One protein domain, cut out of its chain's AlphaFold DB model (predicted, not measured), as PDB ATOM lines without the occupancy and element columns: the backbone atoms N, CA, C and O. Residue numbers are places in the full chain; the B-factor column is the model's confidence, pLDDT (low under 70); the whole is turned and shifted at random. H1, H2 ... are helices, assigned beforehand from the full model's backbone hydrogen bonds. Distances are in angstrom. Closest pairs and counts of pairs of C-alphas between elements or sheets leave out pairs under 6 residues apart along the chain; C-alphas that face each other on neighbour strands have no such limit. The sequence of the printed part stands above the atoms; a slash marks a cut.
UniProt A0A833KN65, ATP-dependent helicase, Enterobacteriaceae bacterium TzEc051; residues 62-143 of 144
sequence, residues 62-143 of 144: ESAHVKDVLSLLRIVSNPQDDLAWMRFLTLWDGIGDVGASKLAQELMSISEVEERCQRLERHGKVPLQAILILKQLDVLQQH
ATOM      1  N   GLU A  62     -47.750  21.062-127.547       81.69
ATOM      2  CA  GLU A  62     -47.830  22.518-127.503       81.69
ATOM      3  C   GLU A  62     -49.154  23.021-126.919       81.69
ATOM      4  O   GLU A  62     -49.189  24.167-126.459       81.69
ATOM      5  N   SER A  63     -50.184  22.163-126.874       87.88
ATOM      6  CA  SER A  63     -51.490  22.446-126.275       87.88
ATOM      7  C   SER A  63     -51.361  22.856-124.808       87.88
ATOM      8  O   SER A  63     -50.602  22.249-124.049       87.88
ATOM      9  N   ALA A  64     -52.125  23.875-124.402       89.62
ATOM     10  CA  ALA A  64     -52.084  24.411-123.044       89.62
ATOM     11  C   ALA A  64     -52.384  23.324-122.002       89.62
ATOM     12  O   ALA A  64     -51.534  23.054-121.161       89.62
ATOM     13  N   HIS A  65     -53.503  22.608-122.151       90.88
ATOM     14  CA  HIS A  65     -53.898  21.539-121.229       90.88
ATOM     15  C   HIS A  65     -52.858  20.419-121.127       90.88
ATOM     16  O   HIS A  65     -52.599  19.902-120.044       90.88
ATOM     17  N   VAL A  66     -52.223  20.058-122.249       92.44
ATOM     18  CA  VAL A  66     -51.175  19.029-122.255       92.44
ATOM     19  C   VAL A  66     -49.962  19.515-121.470       92.44
ATOM     20  O   VAL A  66     -49.439  18.783-120.634       92.44
ATOM     21  N   LYS A  67     -49.540  20.765-121.673       93.12
ATOM     22  CA  LYS A  67     -48.440  21.356-120.908       93.12
ATOM     23  C   LYS A  67     -48.765  21.501-119.418       93.12
ATOM     24  O   LYS A  67     -47.853  21.368-118.610       93.12
ATOM     25  N   ASP A  68     -50.020  21.749-119.051       94.50
ATOM     26  CA  ASP A  68     -50.459  21.868-117.652       94.50
ATOM     27  C   ASP A  68     -50.315  20.529-116.922       94.50
ATOM     28  O   ASP A  68     -49.689  20.445-115.865       94.50
ATOM     29  N   VAL A  69     -50.777  19.440-117.540       93.44
ATOM     30  CA  VAL A  69     -50.579  18.087-117.001       93.44
ATOM     31  C   VAL A  69     -49.091  17.731-116.963       93.44
ATOM     32  O   VAL A  69     -48.593  17.230-115.955       93.44
ATOM     33  N   LEU A  70     -48.348  18.044-118.030       93.94
ATOM     34  CA  LEU A  70     -46.906  17.798-118.083       93.94
ATOM     35  C   LEU A  70     -46.136  18.571-117.012       93.94
ATOM     36  O   LEU A  70     -45.144  18.045-116.518       93.94
ATOM     37  N   SER A  71     -46.557  19.782-116.631       95.44
ATOM     38  CA  SER A  71     -45.895  20.505-115.540       95.44
ATOM     39  C   SER A  71     -45.975  19.755-114.217       95.44
ATOM     40  O   SER A  71     -44.966  19.655-113.529       95.44
ATOM     41  N   LEU A  72     -47.116  19.139-113.902       93.88
ATOM     42  CA  LEU A  72     -47.255  18.346-112.682       93.88
ATOM     43  C   LEU A  72     -46.345  17.109-112.706       93.88
ATOM     44  O   LEU A  72     -45.637  16.840-111.740       93.88
ATOM     45  N   LEU A  73     -46.311  16.392-113.832       93.50
ATOM     46  CA  LEU A  73     -45.438  15.225-114.002       93.50
ATOM     47  C   LEU A  73     -43.949  15.597-113.929       93.50
ATOM     48  O   LEU A  73     -43.155  14.873-113.334       93.50
ATOM     49  N   ARG A  74     -43.571  16.743-114.507       95.06
ATOM     50  CA  ARG A  74     -42.199  17.266-114.450       95.06
ATOM     51  C   ARG A  74     -41.787  17.644-113.038       95.06
ATOM     52  O   ARG A  74     -40.654  17.359-112.684       95.06
ATOM     53  N   ILE A  75     -42.683  18.224-112.241       94.88
ATOM     54  CA  ILE A  75     -42.419  18.534-110.829       94.88
ATOM     55  C   ILE A  75     -42.110  17.262-110.040       94.88
ATOM     56  O   ILE A  75     -41.168  17.247-109.256       94.88
ATOM     57  N   VAL A  76     -42.890  16.201-110.250       92.50
ATOM     58  CA  VAL A  76     -42.684  14.914-109.570       92.50
ATOM     59  C   VAL A  76     -41.338  14.307-109.986       92.50
ATOM     60  O   VAL A  76     -40.496  14.026-109.141       92.50
ATOM     61  N   SER A  77     -41.071  14.235-111.294       92.94
ATOM     62  CA  SER A  77     -39.816  13.679-111.819       92.94
ATOM     63  C   SER A  77     -38.572  14.516-111.489       92.94
ATOM     64  O   SER A  77     -37.499  13.952-111.276       92.94
ATOM     65  N   ASN A  78     -38.684  15.842-111.506       93.06
ATOM     66  CA  ASN A  78     -37.617  16.787-111.208       93.06
ATOM     67  C   ASN A  78     -38.179  17.967-110.396       93.06
ATOM     68  O   ASN A  78     -38.588  18.985-110.964       93.06
ATOM     69  N   PRO A  79     -38.125  17.886-109.061       92.38
ATOM     70  CA  PRO A  79     -38.650  18.946-108.212       92.38
ATOM     71  C   PRO A  79     -37.902  20.283-108.284       92.38
ATOM     72  O   PRO A  79     -38.390  21.266-107.734       92.38
ATOM     73  N   GLN A  80     -36.739  20.336-108.944       94.06
ATOM     74  CA  GLN A  80     -35.943  21.553-109.163       94.06
ATOM     75  C   GLN A  80     -36.314  22.282-110.472       94.06
ATOM     76  O   GLN A  80     -35.602  23.177-110.924       94.06
ATOM     77  N   ASP A  81     -37.402  21.877-111.131       96.06
ATOM     78  CA  ASP A  81     -37.858  22.464-112.390       96.06
ATOM     79  C   ASP A  81     -38.698  23.733-112.160       96.06
ATOM     80  O   ASP A  81     -39.923  23.682-112.023       96.06
ATOM     81  N   ASP A  82     -38.030  24.889-112.146       96.31
ATOM     82  CA  ASP A  82     -38.658  26.205-111.949       96.31
ATOM     83  C   ASP A  82     -39.775  26.493-112.967       96.31
ATOM     84  O   ASP A  82     -40.851  26.969-112.611       96.31
ATOM     85  N   LEU A  83     -39.578  26.133-114.241       96.00
ATOM     86  CA  LEU A  83     -40.576  26.371-115.288       96.00
ATOM     87  C   LEU A  83     -41.830  25.515-115.090       96.00
ATOM     88  O   LEU A  83     -42.941  25.969-115.378       96.00
ATOM     89  N   ALA A  84     -41.664  24.277-114.622       96.69
ATOM     90  CA  ALA A  84     -42.788  23.414-114.298       96.69
ATOM     91  C   ALA A  84     -43.561  23.948-113.083       96.69
ATOM     92  O   ALA A  84     -44.788  24.030-113.145       96.69
ATOM     93  N   TRP A  85     -42.864  24.404-112.035       96.88
ATOM     94  CA  TRP A  85     -43.491  25.054-110.880       96.88
ATOM     95  C   TRP A  85     -44.239  26.327-111.254       96.88
ATOM     96  O   TRP A  85     -45.406  26.472-110.894       96.88
ATOM     97  N   MET A  86     -43.610  27.218-112.020       97.06
ATOM     98  CA  MET A  86     -44.234  28.446-112.509       97.06
ATOM     99  C   MET A  86     -45.530  28.149-113.254       97.06
ATOM    100  O   MET A  86     -46.562  28.766-112.980       97.06
ATOM    101  N   ARG A  87     -45.508  27.161-114.155       96.19
ATOM    102  CA  ARG A  87     -46.708  26.757-114.884       96.19
ATOM    103  C   ARG A  87     -47.771  26.181-113.955       96.19
ATOM    104  O   ARG A  87     -48.899  26.641-114.011       96.19
ATOM    105  N   PHE A  88     -47.427  25.220-113.100       96.38
ATOM    106  CA  PHE A  88     -48.384  24.573-112.198       96.38
ATOM    107  C   PHE A  88     -49.044  25.562-111.232       96.38
ATOM    108  O   PHE A  88     -50.248  25.492-111.003       96.38
ATOM    109  N   LEU A  89     -48.270  26.483-110.659       96.50
ATOM    110  CA  LEU A  89     -48.763  27.442-109.674       96.50
ATOM    111  C   LEU A  89     -49.680  28.498-110.302       96.50
ATOM    112  O   LEU A  89     -50.676  28.863-109.687       96.50
ATOM    113  N   THR A  90     -49.397  28.940-111.529       96.31
ATOM    114  CA  THR A  90     -50.219  29.935-112.247       96.31
ATOM    115  C   THR A  90     -51.537  29.379-112.797       96.31
ATOM    116  O   THR A  90     -52.354  30.148-113.297       96.31
ATOM    117  N   LEU A  91     -51.798  28.069-112.664       95.00
ATOM    118  CA  LEU A  91     -53.103  27.474-112.995       95.00
ATOM    119  C   LEU A  91     -54.209  27.871-112.013       95.00
ATOM    120  O   LEU A  91     -55.388  27.731-112.333       95.00
ATOM    121  N   TRP A  92     -53.840  28.304-110.807       94.31
ATOM    122  CA  TRP A  92     -54.779  28.502-109.711       94.31
ATOM    123  C   TRP A  92     -55.074  29.982-109.492       94.31
ATOM    124  O   TRP A  92     -54.165  30.806-109.351       94.31
ATOM    125  N   ASP A  93     -56.361  30.309-109.389       91.50
ATOM    126  CA  ASP A  93     -56.804  31.679-109.156       91.50
ATOM    127  C   ASP A  93     -56.183  32.271-107.882       91.50
ATOM    128  O   ASP A  93     -56.211  31.699-106.787       91.50
ATOM    129  N   GLY A  94     -55.632  33.477-108.022       90.06
ATOM    130  CA  GLY A  94     -54.964  34.185-106.933       90.06
ATOM    131  C   GLY A  94     -53.463  33.915-106.812       90.06
ATOM    132  O   GLY A  94     -52.857  34.426-105.870       90.06
ATOM    133  N   ILE A  95     -52.855  33.181-107.751       94.00
ATOM    134  CA  ILE A  95     -51.398  33.079-107.895       94.00
ATOM    135  C   ILE A  95     -50.966  33.710-109.228       94.00
ATOM    136  O   ILE A  95     -51.068  33.097-110.284       94.00
ATOM    137  N   GLY A  96     -50.471  34.949-109.178       93.44
ATOM    138  CA  GLY A  96     -49.832  35.596-110.333       93.44
ATOM    139  C   GLY A  96     -48.340  35.267-110.438       93.44
ATOM    140  O   GLY A  96     -47.765  34.715-109.501       93.44
ATOM    141  N   ASP A  97     -47.692  35.684-111.528       94.75
ATOM    142  CA  ASP A  97     -46.293  35.339-111.847       94.75
ATOM    143  C   ASP A  97     -45.300  35.627-110.710       94.75
ATOM    144  O   ASP A  97     -44.452  34.798-110.386       94.75
ATOM    145  N   VAL A  98     -45.426  36.779-110.043       95.00
ATOM    146  CA  VAL A  98     -44.540  37.159-108.924       95.00
ATOM    147  C   VAL A  98     -44.744  36.242-107.713       95.00
ATOM    148  O   VAL A  98     -43.781  35.833-107.064       95.00
ATOM    149  N   GLY A  99     -46.001  35.906-107.411       93.94
ATOM    150  CA  GLY A  99     -46.347  34.999-106.317       93.94
ATOM    151  C   GLY A  99     -45.903  33.567-106.611       93.94
ATOM    152  O   GLY A  99     -45.324  32.921-105.739       93.94
ATOM    153  N   ALA A 100     -46.112  33.112-107.849       95.81
ATOM    154  CA  ALA A 100     -45.651  31.819-108.334       95.81
ATOM    155  C   ALA A 100     -44.127  31.707-108.241       95.81
ATOM    156  O   ALA A 100     -43.642  30.731-107.687       95.81
ATOM    157  N   SER A 101     -43.383  32.723-108.685       96.56
ATOM    158  CA  SER A 101     -41.916  32.702-108.674       96.56
ATOM    159  C   SER A 101     -41.350  32.607-107.259       96.56
ATOM    160  O   SER A 101     -40.489  31.772-106.986       96.56
ATOM    161  N   LYS A 102     -41.883  33.399-106.321       95.44
ATOM    162  CA  LYS A 102     -41.463  33.327-104.917       95.44
ATOM    163  C   LYS A 102     -41.774  31.958-104.305       95.44
ATOM    164  O   LYS A 102     -40.919  31.365-103.653       95.44
ATOM    165  N   LEU A 103     -42.989  31.453-104.521       95.00
ATOM    166  CA  LEU A 103     -43.410  30.164-103.980       95.00
ATOM    167  C   LEU A 103     -42.629  28.999-104.611       95.00
ATOM    168  O   LEU A 103     -42.249  28.081-103.895       95.00
ATOM    169  N   ALA A 104     -42.332  29.055-105.910       96.00
ATOM    170  CA  ALA A 104     -41.508  28.071-106.607       96.00
ATOM    171  C   ALA A 104     -40.101  27.985-106.002       96.00
ATOM    172  O   ALA A 104     -39.641  26.891-105.688       96.00
ATOM    173  N   GLN A 105     -39.448  29.126-105.751       95.12
ATOM    174  CA  GLN A 105     -38.131  29.161-105.100       95.12
ATOM    175  C   GLN A 105     -38.152  28.530-103.704       95.12
ATOM    176  O   GLN A 105     -37.266  27.745-103.366       95.12
ATOM    177  N   GLU A 106     -39.183  28.822-102.906       94.75
ATOM    178  CA  GLU A 106     -39.360  28.193-101.594       94.75
ATOM    179  C   GLU A 106     -39.544  26.670-101.727       94.75
ATOM    180  O   GLU A 106     -38.890  25.908-101.017       94.75
ATOM    181  N   LEU A 107     -40.368  26.203-102.669       94.81
ATOM    182  CA  LEU A 107     -40.640  24.774-102.880       94.81
ATOM    183  C   LEU A 107     -39.425  23.999-103.402       94.81
ATOM    184  O   LEU A 107     -39.215  22.854-102.999       94.81
ATOM    185  N   MET A 108     -38.607  24.616-104.254       93.88
ATOM    186  CA  MET A 108     -37.356  24.030-104.741       93.88
ATOM    187  C   MET A 108     -36.308  23.896-103.626       93.88
ATOM    188  O   MET A 108     -35.510  22.962-103.647       93.88
ATOM    189  N   SER A 109     -36.330  24.778-102.622       93.38
ATOM    190  CA  SER A 109     -35.400  24.712-101.484       93.38
ATOM    191  C   SER A 109     -35.695  23.567-100.506       93.38
ATOM    192  O   SER A 109     -34.799  23.098 -99.808       93.38
ATOM    193  N   ILE A 110     -36.942  23.097-100.475       93.06
ATOM    194  CA  ILE A 110     -37.388  21.978 -99.642       93.06
ATOM    195  C   ILE A 110     -36.972  20.670-100.321       93.06
ATOM    196  O   ILE A 110     -37.224  20.510-101.513       93.06
ATOM    197  N   SER A 111     -36.366  19.725 -99.598       86.12
ATOM    198  CA  SER A 111     -35.989  18.408-100.141       86.12
ATOM    199  C   SER A 111     -37.143  17.404-100.111       86.12
ATOM    200  O   SER A 111     -37.352  16.686-101.088       86.12
ATOM    201  N   GLU A 112     -37.911  17.393 -99.020       88.44
ATOM    202  CA  GLU A 112     -38.971  16.417 -98.761       88.44
ATOM    203  C   GLU A 112     -40.294  16.789 -99.443       88.44
ATOM    204  O   GLU A 112     -40.796  17.909 -99.327       88.44
ATOM    205  N   VAL A 113     -40.908  15.823-100.127       87.44
ATOM    206  CA  VAL A 113     -42.175  16.037-100.849       87.44
ATOM    207  C   VAL A 113     -43.320  16.357 -99.892       87.44
ATOM    208  O   VAL A 113     -44.117  17.255-100.163       87.44
ATOM    209  N   GLU A 114     -43.369  15.693 -98.739       89.31
ATOM    210  CA  GLU A 114     -44.407  15.938 -97.736       89.31
ATOM    211  C   GLU A 114     -44.358  17.382 -97.212       89.31
ATOM    212  O   GLU A 114     -45.394  18.036 -97.084       89.31
ATOM    213  N   GLU A 115     -43.160  17.929 -96.998       91.88
ATOM    214  CA  GLU A 115     -42.985  19.315 -96.564       91.88
ATOM    215  C   GLU A 115     -43.391  20.313 -97.665       91.88
ATOM    216  O   GLU A 115     -44.051  21.318 -97.376       91.88
ATOM    217  N   ARG A 116     -43.113  20.010 -98.943       93.00
ATOM    218  CA  ARG A 116     -43.621  20.810-100.076       93.00
ATOM    219  C   ARG A 116     -45.145  20.829-100.106       93.00
ATOM    220  O   ARG A 116     -45.745  21.894-100.260       93.00
ATOM    221  N   CYS A 117     -45.786  19.678 -99.928       92.12
ATOM    222  CA  CYS A 117     -47.242  19.593 -99.890       92.12
ATOM    223  C   CYS A 117     -47.828  20.389 -98.722       92.12
ATOM    224  O   CYS A 117     -48.746  21.177 -98.933       92.12
ATOM    225  N   GLN A 118     -47.254  20.282 -97.522       93.25
ATOM    226  CA  GLN A 118     -47.676  21.089 -96.372       93.25
ATOM    227  C   GLN A 118     -47.502  22.591 -96.631       93.25
ATOM    228  O   GLN A 118     -48.346  23.403 -96.243       93.25
ATOM    229  N   ARG A 119     -46.427  22.993 -97.322       93.94
ATOM    230  CA  ARG A 119     -46.210  24.388 -97.725       93.94
ATOM    231  C   ARG A 119     -47.280  24.881 -98.703       93.94
ATOM    232  O   ARG A 119     -47.711  26.033 -98.572       93.94
ATOM    233  N   LEU A 120     -47.711  24.039 -99.646       93.31
ATOM    234  CA  LEU A 120     -48.808  24.324-100.580       93.31
ATOM    235  C   LEU A 120     -50.162  24.413 -99.858       93.31
ATOM    236  O   LEU A 120     -50.915  25.356-100.097       93.31
ATOM    237  N   GLU A 121     -50.438  23.498 -98.927       92.75
ATOM    238  CA  GLU A 121     -51.652  23.505 -98.098       92.75
ATOM    239  C   GLU A 121     -51.754  24.798 -97.277       92.75
ATOM    240  O   GLU A 121     -52.792  25.461 -97.287       92.75
ATOM    241  N   ARG A 122     -50.651  25.232 -96.648       92.38
ATOM    242  CA  ARG A 122     -50.581  26.504 -95.903       92.38
ATOM    243  C   ARG A 122     -50.803  27.736 -96.780       92.38
ATOM    244  O   ARG A 122     -51.267  28.755 -96.278       92.38
ATOM    245  N   HIS A 123     -50.460  27.672 -98.069       91.38
ATOM    246  CA  HIS A 123     -50.719  28.772 -99.002       91.38
ATOM    247  C   HIS A 123     -52.218  28.916 -99.320       91.38
ATOM    248  O   HIS A 123     -52.687  30.016 -99.604       91.38
ATOM    249  N   GLY A 124     -52.977  27.815 -99.287       90.56
ATOM    250  CA  GLY A 124     -54.443  27.809 -99.376       90.56
ATOM    251  C   GLY A 124     -55.044  28.159-100.743       90.56
ATOM    252  O   GLY A 124     -56.264  28.179-100.878       90.56
ATOM    253  N   LYS A 125     -54.220  28.449-101.758       92.38
ATOM    254  CA  LYS A 125     -54.679  28.748-103.133       92.38
ATOM    255  C   LYS A 125     -54.670  27.543-104.069       92.38
ATOM    256  O   LYS A 125     -55.396  27.541-105.052       92.38
ATOM    257  N   VAL A 126     -53.858  26.531-103.768       93.12
ATOM    258  CA  VAL A 126     -53.807  25.297-104.557       93.12
ATOM    259  C   VAL A 126     -54.872  24.334-104.023       93.12
ATOM    260  O   VAL A 126     -54.896  24.094-102.814       93.12
ATOM    261  N   PRO A 127     -55.751  23.773-104.872       94.06
ATOM    262  CA  PRO A 127     -56.763  22.821-104.434       94.06
ATOM    263  C   PRO A 127     -56.151  21.581-103.786       94.06
ATOM    264  O   PRO A 127     -55.166  21.027-104.279       94.06
ATOM    265  N   LEU A 128     -56.793  21.090-102.724       91.81
ATOM    266  CA  LEU A 128     -56.353  19.890-102.005       91.81
ATOM    267  C   LEU A 128     -56.239  18.678-102.934       91.81
ATOM    268  O   LEU A 128     -55.313  17.888-102.800       91.81
ATOM    269  N   GLN A 129     -57.131  18.556-103.919       92.88
ATOM    270  CA  GLN A 129     -57.096  17.478-104.905       92.88
ATOM    271  C   GLN A 129     -55.789  17.485-105.708       92.88
ATOM    272  O   GLN A 129     -55.204  16.430-105.918       92.88
ATOM    273  N   ALA A 130     -55.295  18.659-106.114       93.00
ATOM    274  CA  ALA A 130     -54.041  18.764-106.858       93.00
ATOM    275  C   ALA A 130     -52.834  18.369-105.995       93.00
ATOM    276  O   ALA A 130     -51.931  17.681-106.465       93.00
ATOM    277  N   ILE A 131     -52.851  18.749-104.714       93.62
ATOM    278  CA  ILE A 131     -51.814  18.381-103.743       93.62
ATOM    279  C   ILE A 131     -51.828  16.867-103.493       93.62
ATOM    280  O   ILE A 131     -50.775  16.236-103.491       93.62
ATOM    281  N   LEU A 132     -53.014  16.267-103.343       93.06
ATOM    282  CA  LEU A 132     -53.173  14.820-103.181       93.06
ATOM    283  C   LEU A 132     -52.661  14.049-104.399       93.06
ATOM    284  O   LEU A 132     -51.985  13.040-104.226       93.06
ATOM    285  N   ILE A 133     -52.935  14.533-105.613       93.00
ATOM    286  CA  ILE A 133     -52.400  13.927-106.838       93.00
ATOM    287  C   ILE A 133     -50.870  14.002-106.838       93.00
ATOM    288  O   ILE A 133     -50.226  13.004-107.139       93.00
ATOM    289  N   LEU A 134     -50.278  15.138-106.453       91.38
ATOM    290  CA  LEU A 134     -48.820  15.275-106.356       91.38
ATOM    291  C   LEU A 134     -48.226  14.247-105.378       91.38
ATOM    292  O   LEU A 134     -47.270  13.563-105.735       91.38
ATOM    293  N   LYS A 135     -48.842  14.065-104.199       90.81
ATOM    294  CA  LYS A 135     -48.440  13.023-103.234       90.81
ATOM    295  C   LYS A 135     -48.553  11.615-103.821       90.81
ATOM    296  O   LYS A 135     -47.641  10.812-103.681       90.81
ATOM    297  N   GLN A 136     -49.670  11.302-104.477       91.62
ATOM    298  CA  GLN A 136     -49.896   9.980-105.069       91.62
ATOM    299  C   GLN A 136     -48.898   9.673-106.187       91.62
ATOM    300  O   GLN A 136     -48.396   8.556-106.263       91.62
ATOM    301  N   LEU A 137     -48.597  10.652-107.041       90.38
ATOM    302  CA  LEU A 137     -47.637  10.493-108.129       90.38
ATOM    303  C   LEU A 137     -46.210  10.279-107.612       90.38
ATOM    304  O   LEU A 137     -45.500   9.450-108.172       90.38
ATOM    305  N   ASP A 138     -45.813  10.964-106.538       87.88
ATOM    306  CA  ASP A 138     -44.516  10.736-105.889       87.88
ATOM    307  C   ASP A 138     -44.403   9.311-105.322       87.88
ATOM    308  O   ASP A 138     -43.437   8.601-105.599       87.88
ATOM    309  N   VAL A 139     -45.443   8.838-104.625       89.25
ATOM    310  CA  VAL A 139     -45.497   7.449-104.142       89.25
ATOM    311  C   VAL A 139     -45.368   6.470-105.307       89.25
ATOM    312  O   VAL A 139     -44.605   5.512-105.216       89.25
ATOM    313  N   LEU A 140     -46.078   6.699-106.414       88.12
ATOM    314  CA  LEU A 140     -45.988   5.836-107.593       88.12
ATOM    315  C   LEU A 140     -44.585   5.837-108.210       88.12
ATOM    316  O   LEU A 140     -44.114   4.770-108.592       88.12
ATOM    317  N   GLN A 141     -43.896   6.981-108.264       83.50
ATOM    318  CA  GLN A 141     -42.516   7.057-108.757       83.50
ATOM    319  C   GLN A 141     -41.553   6.205-107.920       83.50
ATOM    320  O   GLN A 141     -40.635   5.613-108.472       83.50
ATOM    321  N   GLN A 142     -41.755   6.119-106.605       78.94
ATOM    322  CA  GLN A 142     -40.894   5.324-105.720       78.94
ATOM    323  C   GLN A 142     -41.082   3.804-105.880       78.94
ATOM    324  O   GLN A 142     -40.245   3.037-105.411       78.94
ATOM    325  N   HIS A 143     -42.176   3.365-106.515       76.88
ATOM    326  CA  HIS A 143     -42.520   1.949-106.704       76.88
ATOM    327  C   HIS A 143     -42.261   1.430-108.131       76.88
ATOM    328  O   HIS A 143     -42.599   0.279-108.422       76.88
TER     329      HIS A 143
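AT A GLANCE: This is residues 62 to 143 of the 144 residues of the protein "ATP-dependent helicase" of Enterobacteriaceae bacterium TzEc051 (UniProt A0A833KN65). The longest helix, H5, folds against H4 as a helical hairpin, while short H2 lies between H1 and H3 and crosses both; the later part of H1, residues 72 to 77, packs on H5. The printed part has 82 residues with five named helices, H1 to H5 in order, and no named strand: all helix. It is compact, with a radius of gyration of the C-alphas of 11.7 A and spans of 34 by 30 by 22 A.

HOW THE PARTS SIT: H5, residues 128 to 142, touches H4, residues 113 to 123, at a shallow tilt of 8 degrees, opposite ways; the closest C-alphas, Cys 117 and Ile 131, are 6.1 A apart. H1, residues 64 to 77, touches H5 with residues 72 to 77 alone, at a steep tilt of 51 degrees; the closest C-alphas, Val 76 and Asp 138, are 5.9 A apart. H2, residues 82 to 89, touches H1 at a steep tilt of 61 degrees; the closest C-alphas, Ser 71 and Ala 84, are 4.4 A apart. H3, residues 97 to 109, touches H2 at 62 degrees, a steep tilt; the closest C-alphas, Leu 89 and Ala 100, are 5.5 A apart. In H1 to H5 every O i to N i+4 pair is within hydrogen-bond range.

IN THESE COORDINATES: H1 begins at C-alpha 64 (-52.084, 24.411, -123.044) and H5 ends at C-alpha 142 (-40.894, 5.324, -105.720). First to last C-alpha, H5 measures 21.6 A, H1 19.8 A and H3 18.4 A.

THE WHOLE: The C-alphas farthest apart, Val 98 and His 143, are 35.3 A apart. The printed part has no cut and no long link, and no printed residue is under 70 in pLDDT.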